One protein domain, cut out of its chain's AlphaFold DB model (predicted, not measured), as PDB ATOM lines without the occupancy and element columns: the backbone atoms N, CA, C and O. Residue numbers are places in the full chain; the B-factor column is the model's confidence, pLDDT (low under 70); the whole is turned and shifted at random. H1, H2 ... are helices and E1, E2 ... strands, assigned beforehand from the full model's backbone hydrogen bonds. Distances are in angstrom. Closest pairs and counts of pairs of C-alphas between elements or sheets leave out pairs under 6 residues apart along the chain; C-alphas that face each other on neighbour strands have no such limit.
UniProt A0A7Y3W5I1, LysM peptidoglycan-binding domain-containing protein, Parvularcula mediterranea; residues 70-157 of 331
ATOM      1  N   ALA A  70     151.580 261.990 205.090       60.53
ATOM      2  CA  ALA A  70     151.444 261.132 203.915       60.53
ATOM      3  C   ALA A  70     152.598 261.278 202.902       60.53
ATOM      4  O   ALA A  70     153.049 260.268 202.363       60.53
ATOM      5  N   SER A  71     153.128 262.486 202.671       65.31
ATOM      6  CA  SER A  71     154.252 262.659 201.741       65.31
ATOM      7  C   SER A  71     155.556 262.104 202.317       65.31
ATOM      8  O   SER A  71     156.346 261.539 201.571       65.31
ATOM      9  N   ARG A  72     155.744 262.101 203.646       65.12
ATOM     10  CA  ARG A  72     156.903 261.422 204.268       65.12
ATOM     11  C   ARG A  72     156.958 259.923 203.969       65.12
ATOM     12  O   ARG A  72     158.040 259.374 203.841       65.12
ATOM     13  N   VAL A  73     155.808 259.259 203.843       71.62
ATOM     14  CA  VAL A  73     155.757 257.828 203.495       71.62
ATOM     15  C   VAL A  73     156.021 257.615 202.002       71.62
ATOM     16  O   VAL A  73     156.688 256.656 201.624       71.62
ATOM     17  N   GLN A  74     155.534 258.519 201.150       79.31
ATOM     18  CA  GLN A  74     155.722 258.455 199.696       79.31
ATOM     19  C   GLN A  74     157.182 258.691 199.263       79.31
ATOM     20  O   GLN A  74     157.637 258.122 198.264       79.31
ATOM     21  N   PHE A  75     157.910 259.509 200.024       83.00
ATOM     22  CA  PHE A  75     159.316 259.849 199.791       83.00
ATOM     23  C   PHE A  75     160.259 259.209 200.821       83.00
ATOM     24  O   PHE A  75     161.375 259.674 201.003       83.00
ATOM     25  N   ALA A  76     159.841 258.121 201.474       85.12
ATOM     26  CA  ALA A  76     160.733 257.356 202.337       85.12
ATOM     27  C   ALA A  76     161.812 256.619 201.524       85.12
ATOM     28  O   ALA A  76     161.566 256.171 200.399       85.12
ATOM     29  N   GLY A  77     162.979 256.428 202.140       90.75
ATOM     30  CA  GLY A  77     164.129 255.771 201.526       90.75
ATOM     31  C   GLY A  77     164.944 256.685 200.613       90.75
ATOM     32  O   GLY A  77     164.537 257.805 200.303       90.75
ATOM     33  N   TYR A  78     166.087 256.182 200.150       92.69
ATOM     34  CA  TYR A  78     166.994 256.933 199.272       92.69
ATOM     35  C   TYR A  78     166.328 257.368 197.957       92.69
ATOM     36  O   TYR A  78     166.360 258.541 197.584       92.69
ATOM     37  N   ASP A  79     165.641 256.437 197.289       92.00
ATOM     38  CA  ASP A  79     164.902 256.730 196.055       92.00
ATOM     39  C   ASP A  79     163.750 257.718 196.292       92.00
ATOM     40  O   ASP A  79     163.333 258.434 195.381       92.00
ATOM     41  N   GLY A  80     163.206 257.736 197.510       91.88
ATOM     42  CA  GLY A  80     162.192 258.687 197.935       91.88
ATOM     43  C   GLY A  80     162.746 260.106 197.984       91.88
ATOM     44  O   GLY A  80     162.241 260.965 197.263       91.88
ATOM     45  N   SER A  81     163.819 260.324 198.741       91.69
ATOM     46  CA  SER A  81     164.539 261.601 198.807       91.69
ATOM     47  C   SER A  81     164.953 262.118 197.431       91.69
ATOM     48  O   SER A  81     164.614 263.238 197.052       91.69
ATOM     49  N   ARG A  82     165.555 261.259 196.601       92.44
ATOM     50  CA  ARG A  82     165.919 261.611 195.222       92.44
ATOM     51  C   ARG A  82     164.729 262.124 194.410       92.44
ATOM     52  O   ARG A  82     164.843 263.114 193.690       92.44
ATOM     53  N   ARG A  83     163.573 261.455 194.493       91.19
ATOM     54  CA  ARG A  83     162.356 261.916 193.805       91.19
ATOM     55  C   ARG A  83     161.830 263.225 194.390       91.19
ATOM     56  O   ARG A  83     161.292 264.021 193.630       91.19
ATOM     57  N   ALA A  84     161.955 263.442 195.698       91.44
ATOM     58  CA  ALA A  84     161.537 264.690 196.332       91.44
ATOM     59  C   ALA A  84     162.321 265.881 195.765       91.44
ATOM     60  O   ALA A  84     161.697 266.849 195.339       91.44
ATOM     61  N   HIS A  85     163.642 265.749 195.634       91.25
ATOM     62  CA  HIS A  85     164.530 266.748 195.019       91.25
ATOM     63  C   HIS A  85     164.243 267.027 193.535       91.25
ATOM     64  O   HIS A  85     164.537 268.106 193.030       91.25
ATOM     65  N   MET A  86     163.626 266.086 192.814       89.69
ATOM     66  CA  MET A  86     163.201 266.303 191.421       89.69
ATOM     67  C   MET A  86     161.847 267.014 191.297       89.69
ATOM     68  O   MET A  86     161.547 267.581 190.246       89.69
ATOM     69  N   VAL A  87     160.991 266.907 192.315       89.38
ATOM     70  CA  VAL A  87     159.581 267.328 192.246       89.38
ATOM     71  C   VAL A  87     159.327 268.612 193.032       89.38
ATOM     72  O   VAL A  87     158.471 269.406 192.635       89.38
ATOM     73  N   TYR A  88     160.034 268.810 194.141       88.69
ATOM     74  CA  TYR A  88     159.852 269.935 195.049       88.69
ATOM     75  C   TYR A  88     160.981 270.958 194.944       88.69
ATOM     76  O   TYR A  88     162.020 270.710 194.339       88.69
ATOM     77  N   ASP A  89     160.751 272.131 195.533       90.06
ATOM     78  CA  ASP A  89     161.821 273.081 195.807       90.06
ATOM     79  C   ASP A  89     162.792 272.528 196.861       90.06
ATOM     80  O   ASP A  89     162.404 271.721 197.707       90.06
ATOM     81  N   ASP A  90     164.027 273.023 196.808       85.62
ATOM     82  CA  ASP A  90     165.158 272.654 197.668       85.62
ATOM     83  C   ASP A  90     164.755 272.558 199.149       85.62
ATOM     84  O   ASP A  90     164.818 271.499 199.762       85.62
ATOM     85  N   TYR A  91     164.160 273.624 199.692       86.62
ATOM     86  CA  TYR A  91     163.732 273.676 201.091       86.62
ATOM     87  C   TYR A  91     162.715 272.582 201.462       86.62
ATOM     88  O   TYR A  91     162.764 272.012 202.555       86.62
ATOM     89  N   THR A  92     161.759 272.279 200.583       86.44
ATOM     90  CA  THR A  92     160.773 271.219 200.836       86.44
ATOM     91  C   THR A  92     161.387 269.821 200.707       86.44
ATOM     92  O   THR A  92     160.992 268.925 201.463       86.44
ATOM     93  N   ALA A  93     162.325 269.630 199.776       90.12
ATOM     94  CA  ALA A  93     163.008 268.360 199.556       90.12
ATOM     95  C   ALA A  93     163.918 267.987 200.738       90.12
ATOM     96  O   ALA A  93     163.762 266.898 201.285       90.12
ATOM     97  N   GLU A  94     164.723 268.927 201.237       87.38
ATOM     98  CA  GLU A  94     165.604 268.738 202.404       87.38
ATOM     99  C   GLU A  94     164.836 268.265 203.653       87.38
ATOM    100  O   GLU A  94     165.261 267.399 204.418       87.38
ATOM    101  N   ARG A  95     163.605 268.752 203.858       86.88
ATOM    102  CA  ARG A  95     162.757 268.319 204.991       86.88
ATOM    103  C   ARG A  95     162.285 266.863 204.899       86.88
ATOM    104  O   ARG A  95     161.720 266.346 205.876       86.88
ATOM    105  N   LEU A  96     162.414 266.239 203.731       87.12
ATOM    106  CA  LEU A  96     162.071 264.841 203.475       87.12
ATOM    107  C   LEU A  96     163.286 263.906 203.589       87.12
ATOM    108  O   LEU A  96     163.085 262.689 203.642       87.12
ATOM    109  N   ASP A  97     164.493 264.452 203.735       88.62
ATOM    110  CA  ASP A  97     165.741 263.697 203.794       88.62
ATOM    111  C   ASP A  97     166.006 263.014 205.149       88.62
ATOM    112  O   ASP A  97     165.210 263.029 206.109       88.62
ATOM    113  N   GLY A  98     167.081 262.222 205.182       85.81
ATOM    114  CA  GLY A  98     167.485 261.437 206.351       85.81
ATOM    115  C   GLY A  98     166.594 260.236 206.662       85.81
ATOM    116  O   GLY A  98     166.701 259.629 207.745       85.81
ATOM    117  N   GLN A  99     165.678 259.888 205.755       86.69
ATOM    118  CA  GLN A  99     164.798 258.721 205.861       86.69
ATOM    119  C   GLN A  99     165.268 257.521 205.036       86.69
ATOM    120  O   GLN A  99     164.463 256.651 204.705       86.69
ATOM    121  N   CYS A 100     166.569 257.425 204.778       90.19
ATOM    122  CA  CYS A 100     167.145 256.285 204.083       90.19
ATOM    123  C   CYS A 100     167.043 254.973 204.869       90.19
ATOM    124  O   CYS A 100     167.088 254.925 206.106       90.19
ATOM    125  N   GLU A 101     166.935 253.887 204.114       91.19
ATOM    126  CA  GLU A 101     167.157 252.530 204.581       91.19
ATOM    127  C   GLU A 101     168.616 252.308 205.022       91.19
ATOM    128  O   GLU A 101     169.525 253.055 204.676       91.19
ATOM    129  N   SER A 102     168.864 251.241 205.789       92.94
ATOM    130  CA  SER A 102     170.216 250.912 206.263       92.94
ATOM    131  C   SER A 102     171.155 250.424 205.156       92.94
ATOM    132  O   SER A 102     172.367 250.354 205.375       92.94
ATOM    133  N   VAL A 103     170.618 250.056 203.988       95.12
ATOM    134  CA  VAL A 103     171.398 249.627 202.826       95.12
ATOM    135  C   VAL A 103     170.759 250.120 201.533       95.12
ATOM    136  O   VAL A 103     169.692 249.634 201.165       95.12
ATOM    137  N   VAL A 104     171.468 250.983 200.812       94.75
ATOM    138  CA  VAL A 104     171.072 251.527 199.505       94.75
ATOM    139  C   VAL A 104     171.702 250.697 198.385       94.75
ATOM    140  O   VAL A 104     172.807 250.165 198.540       94.75
ATOM    141  N   ARG A 105     171.008 250.558 197.250       95.06
ATOM    142  CA  ARG A 105     171.565 249.974 196.020       95.06
ATOM    143  C   ARG A 105     171.847 251.080 195.017       95.06
ATOM    144  O   ARG A 105     170.929 251.805 194.658       95.06
ATOM    145  N   LEU A 106     173.087 251.158 194.546       93.19
ATOM    146  CA  LEU A 106     173.477 252.187 193.588       93.19
ATOM    147  C   LEU A 106     172.811 251.974 192.232       93.19
ATOM    148  O   LEU A 106     172.846 250.877 191.670       93.19
ATOM    149  N   SER A 107     172.250 253.044 191.697       91.19
ATOM    150  CA  SER A 107     171.827 253.174 190.310       91.19
ATOM    151  C   SER A 107     172.904 253.876 189.480       91.19
ATOM    152  O   SER A 107     173.914 254.367 189.987       91.19
ATOM    153  N   TYR A 108     172.715 253.888 188.162       92.06
ATOM    154  CA  TYR A 108     173.613 254.608 187.267       92.06
ATOM    155  C   TYR A 108     173.598 256.111 187.578       92.06
ATOM    156  O   TYR A 108     172.534 256.728 187.569       92.06
ATOM    157  N   GLY A 109     174.782 256.685 187.802       89.50
ATOM    158  CA  GLY A 109     174.961 258.104 188.116       89.50
ATOM    159  C   GLY A 109     175.001 258.432 189.608       89.50
ATOM    160  O   GLY A 109     175.296 259.571 189.945       89.50
ATOM    161  N   ASP A 110     174.761 257.460 190.492       92.44
ATOM    162  CA  ASP A 110     174.807 257.678 191.938       92.44
ATOM    163  C   ASP A 110     176.237 257.933 192.419       92.44
ATOM    164  O   ASP A 110     177.172 257.198 192.079       92.44
ATOM    165  N   THR A 111     176.398 258.928 193.287       94.06
ATOM    166  CA  THR A 111     177.657 259.202 193.982       94.06
ATOM    167  C   THR A 111     177.508 259.056 195.497       94.06
ATOM    168  O   THR A 111     176.411 259.127 196.053       94.06
ATOM    169  N   LEU A 112     178.630 258.885 196.213       93.44
ATOM    170  CA  LEU A 112     178.605 258.915 197.684       93.44
ATOM    171  C   LEU A 112     178.169 260.279 198.235       93.44
ATOM    172  O   LEU A 112     177.693 260.333 199.367       93.44
ATOM    173  N   SER A 113     178.353 261.358 197.470       92.38
ATOM    174  CA  SER A 113     177.907 262.695 197.859       92.38
ATOM    175  C   SER A 113     176.383 262.782 197.849       92.38
ATOM    176  O   SER A 113     175.822 263.173 198.865       92.38
ATOM    177  N   ASP A 114     175.723 262.295 196.791       92.38
ATOM    178  CA  ASP A 114     174.252 262.303 196.701       92.38
ATOM    179  C   ASP A 114     173.622 261.473 197.828       92.38
ATOM    180  O   ASP A 114     172.615 261.842 198.416       92.38
ATOM    181  N   ILE A 115     174.229 260.328 198.163       93.44
ATOM    182  CA  ILE A 115     173.772 259.497 199.289       93.44
ATOM    183  C   ILE A 115     173.992 260.216 200.614       93.44
ATOM    184  O   ILE A 115     173.158 260.110 201.507       93.44
ATOM    185  N   ALA A 116     175.114 260.916 200.775       92.75
ATOM    186  CA  ALA A 116     175.373 261.663 201.996       92.75
ATOM    187  C   ALA A 116     174.336 262.771 202.207       92.75
ATOM    188  O   ALA A 116     173.851 262.909 203.325       92.75
ATOM    189  N   GLU A 117     173.996 263.487 201.140       90.62
ATOM    190  CA  GLU A 117     172.984 264.544 201.110       90.62
ATOM    191  C   GLU A 117     171.597 263.981 201.448       90.62
ATOM    192  O   GLU A 117     171.089 264.208 202.541       90.62
ATOM    193  N   TYR A 118     171.062 263.089 200.613       92.56
ATOM    194  CA  TYR A 118     169.704 262.553 200.778       92.56
ATOM    195  C   TYR A 118     169.494 261.756 202.075       92.56
ATOM    196  O   TYR A 118     168.374 261.622 202.578       92.56
ATOM    197  N   CYS A 119     170.561 261.185 202.637       92.44
ATOM    198  CA  CYS A 119     170.482 260.376 203.851       92.44
ATOM    199  C   CYS A 119     170.874 261.114 205.134       92.44
ATOM    200  O   CYS A 119     171.043 260.436 206.155       92.44
ATOM    201  N   ASP A 120     170.987 262.447 205.125       89.88
ATOM    202  CA  ASP A 120     171.450 263.250 206.268       89.88
ATOM    203  C   ASP A 120     172.724 262.650 206.888       89.88
ATOM    204  O   ASP A 120     172.798 262.390 208.091       89.88
ATOM    205  N   THR A 121     173.727 262.303 206.088       90.38
ATOM    206  CA  THR A 121     174.967 261.711 206.596       90.38
ATOM    207  C   THR A 121     176.189 262.386 205.991       90.38
ATOM    208  O   THR A 121     176.126 263.477 205.443       90.38
ATOM    209  N   THR A 122     177.372 261.810 206.181       90.19
ATOM    210  CA  THR A 122     178.597 262.361 205.592       90.19
ATOM    211  C   THR A 122     179.287 261.305 204.759       90.19
ATOM    212  O   THR A 122     179.296 260.133 205.136       90.19
ATOM    213  N   VAL A 123     179.960 261.723 203.684       91.31
ATOM    214  CA  VAL A 123     180.799 260.827 202.871       91.31
ATOM    215  C   VAL A 123     181.807 260.085 203.753       91.31
ATOM    216  O   VAL A 123     181.984 258.881 203.619       91.31
ATOM    217  N   ARG A 124     182.394 260.769 204.744       88.56
ATOM    218  CA  ARG A 124     183.297 260.149 205.726       88.56
ATOM    219  C   ARG A 124     182.622 259.028 206.521       88.56
ATOM    220  O   ARG A 124     183.235 257.986 206.735       88.56
ATOM    221  N   ALA A 125     181.389 259.236 206.982       89.62
ATOM    222  CA  ALA A 125     180.642 258.215 207.713       89.62
ATOM    223  C   ALA A 125     180.257 257.038 206.801       89.62
ATOM    224  O   ALA A 125     180.366 255.889 207.227       89.62
ATOM    225  N   LEU A 126     179.890 257.306 205.544       92.81
ATOM    226  CA  LEU A 126     179.632 256.272 204.539       92.81
ATOM    227  C   LEU A 126     180.887 255.443 204.250       92.81
ATOM    228  O   LEU A 126     180.826 254.219 204.295       92.81
ATOM    229  N   MET A 127     182.039 256.077 204.030       93.00
ATOM    230  CA  MET A 127     183.306 255.367 203.814       93.00
ATOM    231  C   MET A 127     183.696 254.516 205.028       93.00
ATOM    232  O   MET A 127     184.102 253.368 204.870       93.00
ATOM    233  N   ALA A 128     183.516 255.038 206.245       91.38
ATOM    234  CA  ALA A 128     183.786 254.285 207.469       91.38
ATOM    235  C   ALA A 128     182.866 253.059 207.626       91.38
ATOM    236  O   ALA A 128     183.303 252.023 208.122       91.38
ATOM    237  N   ALA A 129     181.607 253.163 207.191       94.19
ATOM    238  CA  ALA A 129     180.657 252.051 207.195       94.19
ATOM    239  C   ALA A 129     180.901 251.036 206.061       94.19
ATOM    240  O   ALA A 129     180.443 249.898 206.156       94.19
ATOM    241  N   ASN A 130     181.625 251.426 205.006       95.06
ATOM    242  CA  ASN A 130     181.853 250.624 203.805       95.06
ATOM    243  C   ASN A 130     183.355 250.499 203.491       95.06
ATOM    244  O   ASN A 130     183.826 251.043 202.492       95.06
ATOM    245  N   PRO A 131     184.119 249.743 204.301       92.75
ATOM    246  CA  PRO A 131     185.571 249.620 204.144       92.75
ATOM    247  C   PRO A 131     186.005 248.932 202.840       92.75
ATOM    248  O   PRO A 131     187.182 248.958 202.493       92.75
ATOM    249  N   THR A 132     185.080 248.309 202.107       90.75
ATOM    250  CA  THR A 132     185.340 247.724 200.786       90.75
ATOM    251  C   THR A 132     185.427 248.769 199.675       90.75
ATOM    252  O   THR A 132     185.854 248.430 198.578       90.75
ATOM    253  N   ILE A 133     185.037 250.022 199.926       90.88
ATOM    254  CA  ILE A 133     185.148 251.112 198.953       90.88
ATOM    255  C   ILE A 133     186.538 251.729 199.082       90.88
ATOM    256  O   ILE A 133     186.800 252.544 199.965       90.88
ATOM    257  N   TYR A 134     187.436 251.329 198.189       81.94
ATOM    258  CA  TYR A 134     188.808 251.842 198.116       81.94
ATOM    259  C   TYR A 134     188.924 253.131 197.294       81.94
ATOM    260  O   TYR A 134     189.821 253.931 197.542       81.94
ATOM    261  N   ASP A 135     188.023 253.349 196.334       86.88
ATOM    262  CA  ASP A 135     188.005 254.538 195.484       86.88
ATOM    263  C   ASP A 135     186.579 255.097 195.372       86.88
ATOM    264  O   ASP A 135     185.685 254.463 194.822       86.88
ATOM    265  N   VAL A 136     186.378 256.313 195.884       85.50
ATOM    266  CA  VAL A 136     185.082 257.020 195.896       85.50
ATOM    267  C   VAL A 136     184.585 257.345 194.483       85.50
ATOM    268  O   VAL A 136     183.389 257.540 194.282       85.50
ATOM    269  N   ARG A 137     185.487 257.400 193.494       86.44
ATOM    270  CA  ARG A 137     185.149 257.675 192.088       86.44
ATOM    271  C   ARG A 137     184.811 256.413 191.297       86.44
ATOM    272  O   ARG A 137     184.420 256.521 190.137       86.44
ATOM    273  N   ARG A 138     184.984 255.229 191.890       87.25
ATOM    274  CA  ARG A 138     184.725 253.932 191.254       87.25
ATOM    275  C   ARG A 138     183.685 253.169 192.055       87.25
ATOM    276  O   ARG A 138     184.013 252.353 192.910       87.25
ATOM    277  N   LEU A 139     182.430 253.475 191.761       91.50
ATOM    278  CA  LEU A 139     181.271 252.788 192.307       91.50
ATOM    279  C   LEU A 139     180.606 251.970 191.202       91.50
ATOM    280  O   LEU A 139     180.451 252.459 190.080       91.50
ATOM    281  N   ASP A 140     180.209 250.744 191.524       92.50
ATOM    282  CA  ASP A 140     179.557 249.852 190.569       92.50
ATOM    283  C   ASP A 140     178.032 249.953 190.676       92.50
ATOM    284  O   ASP A 140     177.453 249.992 191.766       92.50
ATOM    285  N   VAL A 141     177.345 249.941 189.533       93.06
ATOM    286  CA  VAL A 141     175.877 249.893 189.508       93.06
ATOM    287  C   VAL A 141     175.395 248.591 190.156       93.06
ATOM    288  O   VAL A 141     175.899 247.504 189.879       93.06
ATOM    289  N   GLY A 142     174.401 248.696 191.035       91.38
ATOM    290  CA  GLY A 142     173.856 247.593 191.825       91.38
ATOM    291  C   GLY A 142     174.630 247.293 193.113       91.38
ATOM    292  O   GLY A 142     174.176 246.453 193.905       91.38
ATOM    293  N   GLN A 143     175.754 247.977 193.358       93.81
ATOM    294  CA  GLN A 143     176.525 247.850 194.592       93.81
ATOM    295  C   GLN A 143     175.670 248.224 195.808       93.81
ATOM    296  O   GLN A 143     174.886 249.171 195.784       93.81
ATOM    297  N   ARG A 144     175.815 247.450 196.888       95.56
ATOM    298  CA  ARG A 144     175.126 247.688 198.161       95.56
ATOM    299  C   ARG A 144     175.992 248.568 199.052       95.56
ATOM    300  O   ARG A 144     177.095 248.155 199.405       95.56
ATOM    301  N   ILE A 145     175.470 249.724 199.442       95.62
ATOM    302  CA  ILE A 145     176.127 250.684 200.330       95.62
ATOM    303  C   ILE A 145     175.404 250.688 201.669       95.62
ATOM    304  O   ILE A 145     174.199 250.925 201.735       95.62
ATOM    305  N   VAL A 146     176.135 250.420 202.744       96.62
ATOM    306  CA  VAL A 146     175.634 250.516 204.115       96.62
ATOM    307  C   VAL A 146     175.541 251.986 204.504       96.62
ATOM    308  O   VAL A 146     176.546 252.698 204.500       96.62
ATOM    309  N   VAL A 147     174.348 252.437 204.877       94.44
ATOM    310  CA  VAL A 147     174.133 253.794 205.385       94.44
ATOM    311  C   VAL A 147     174.222 253.749 206.913       94.44
ATOM    312  O   VAL A 147     173.456 253.019 207.553       94.44
ATOM    313  N   PRO A 148     175.169 254.474 207.535       91.06
ATOM    314  CA  PRO A 148     175.300 254.482 208.982       91.06
ATOM    315  C   PRO A 148     174.084 255.158 209.615       91.06
ATOM    316  O   PRO A 148     173.573 256.154 209.113       91.06
ATOM    317  N   ASN A 149     173.661 254.668 210.781       81.12
ATOM    318  CA  ASN A 149     172.571 255.270 211.554       81.12
ATOM    319  C   ASN A 149     173.038 256.521 212.328       81.12
ATOM    320  O   ASN A 149     172.840 256.652 213.540       81.12
ATOM    321  N   VAL A 150     173.733 257.407 211.626       70.56
ATOM    322  CA  VAL A 150     174.293 258.645 212.147       70.56
ATOM    323  C   VAL A 150     173.731 259.752 211.284       70.56
ATOM    324  O   VAL A 150     174.100 259.853 210.112       70.56
ATOM    325  N   ARG A 151     172.861 260.573 211.879       68.12
ATOM    326  CA  ARG A 151     172.462 261.818 211.242       68.12
ATOM    327  C   ARG A 151     173.626 262.781 211.379       68.12
ATOM    328  O   ARG A 151     173.935 263.266 212.471       68.12
ATOM    329  N   GLY A 152     174.343 262.967 210.280       59.03
ATOM    330  CA  GLY A 152     175.169 264.139 210.118       59.03
ATOM    331  C   GLY A 152     174.226 265.327 210.086       59.03
ATOM    332  O   GLY A 152     173.339 265.402 209.253       59.03
ATOM    333  N   THR A 153     174.401 266.270 210.994       51.72
ATOM    334  CA  THR A 153     173.860 267.619 210.818       51.72
ATOM    335  C   THR A 153     174.695 268.312 209.749       51.72
ATOM    336  O   THR A 153     175.620 269.082 210.036       51.72
ATOM    337  N   VAL A 154     174.508 267.889 208.516       51.72
ATOM    338  CA  VAL A 154     175.199 268.451 207.374       51.72
ATOM    339  C   VAL A 154     174.136 268.518 206.302       51.72
ATOM    340  O   VAL A 154     173.849 267.489 205.721       51.72
ATOM    341  N   TYR A 155     173.508 269.694 206.201       45.47
ATOM    342  CA  TYR A 155     173.065 270.413 204.995       45.47
ATOM    343  C   TYR A 155     171.945 271.419 205.348       45.47
ATOM    344  O   TYR A 155     170.779 271.183 205.142       45.47
ATOM    345  N   GLU A 156     172.338 272.551 205.957       45.72
ATOM    346  CA  GLU A 156     171.663 273.877 205.925       45.72
ATOM    347  C   GLU A 156     172.703 274.951 206.353       45.72
ATOM    348  O   GLU A 156     172.499 275.776 207.246       45.72
ATOM    349  N   GLY A 157     173.936 274.873 205.834       40.53
ATOM    350  CA  GLY A 157     174.991 275.850 206.158       40.53
ATOM    351  C   GLY A 157     175.481 275.884 207.622       40.53
ATOM    352  O   GLY A 157     176.342 276.697 207.952       40.53
TER     353      GLY A 157
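This is residues 70 to 157 of the 331 residues of the protein "LysM peptidoglycan-binding domain-containing protein" of Parvularcula mediterranea (UniProt A0A7Y3W5I1). Short helix H4 sits near the middle, with H2 and then H3 packed on towards one end and H5 towards the other, while E1 and E2 pair as a small ladder near H5. H1 lies at one far end, and the loop of residues 130 to 143 swings out at the opposite one. The 88 printed residues run H1 H2 H3 E1 H4 H5 E2, five named helices and two named strands in an antiparallel sheet, E1 - E2; the class is mostly helix, with under half of the residues in named elements. The whole is compact, radius of gyration of the C-alphas 12.4 A, spanning 37 by 26 by 19 A.

Start at H1, residues 70 to 74, close but not clearly touching H2, residues 78 to 87; their closest C-alphas, Gln 74 and Gly 80, are 6.7 A apart. H2 touches H3, residues 90 to 94, with C-alphas 85 and 93 closest at 5.0 A. Next find E1, residues 103 to 105, and its antiparallel neighbour E2, residues 144 to 146, with N 104 and O 145 within hydrogen-bond range at 2.9 A. H4, residues 112 to 118, touches H2, closest C-alphas 81 and 118 at 5.6 A, at a tilt of 69 degrees, only just steep. H4 touches H5, residues 123 to 129, closest C-alphas 116 and 123 at 5.6 A, about perpendicular at 78 degrees. In H1 to H5 every O i to N i+4 pair is within hydrogen-bond range.

Find C-alpha 70, where H1 begins, at (151.444, 261.132, 203.915). H2 covers 14.6 A, H4 10.1 A. E2 ends at C-alpha 146, (175.634, 250.516, 204.115).

The farthest C-alphas, Ala 70 and Tyr 134, are 38.9 A apart. The printed part has no cut; H5 to E2 is a long link. Residues 70 to 72 and 151 to 157 have pLDDT under 70.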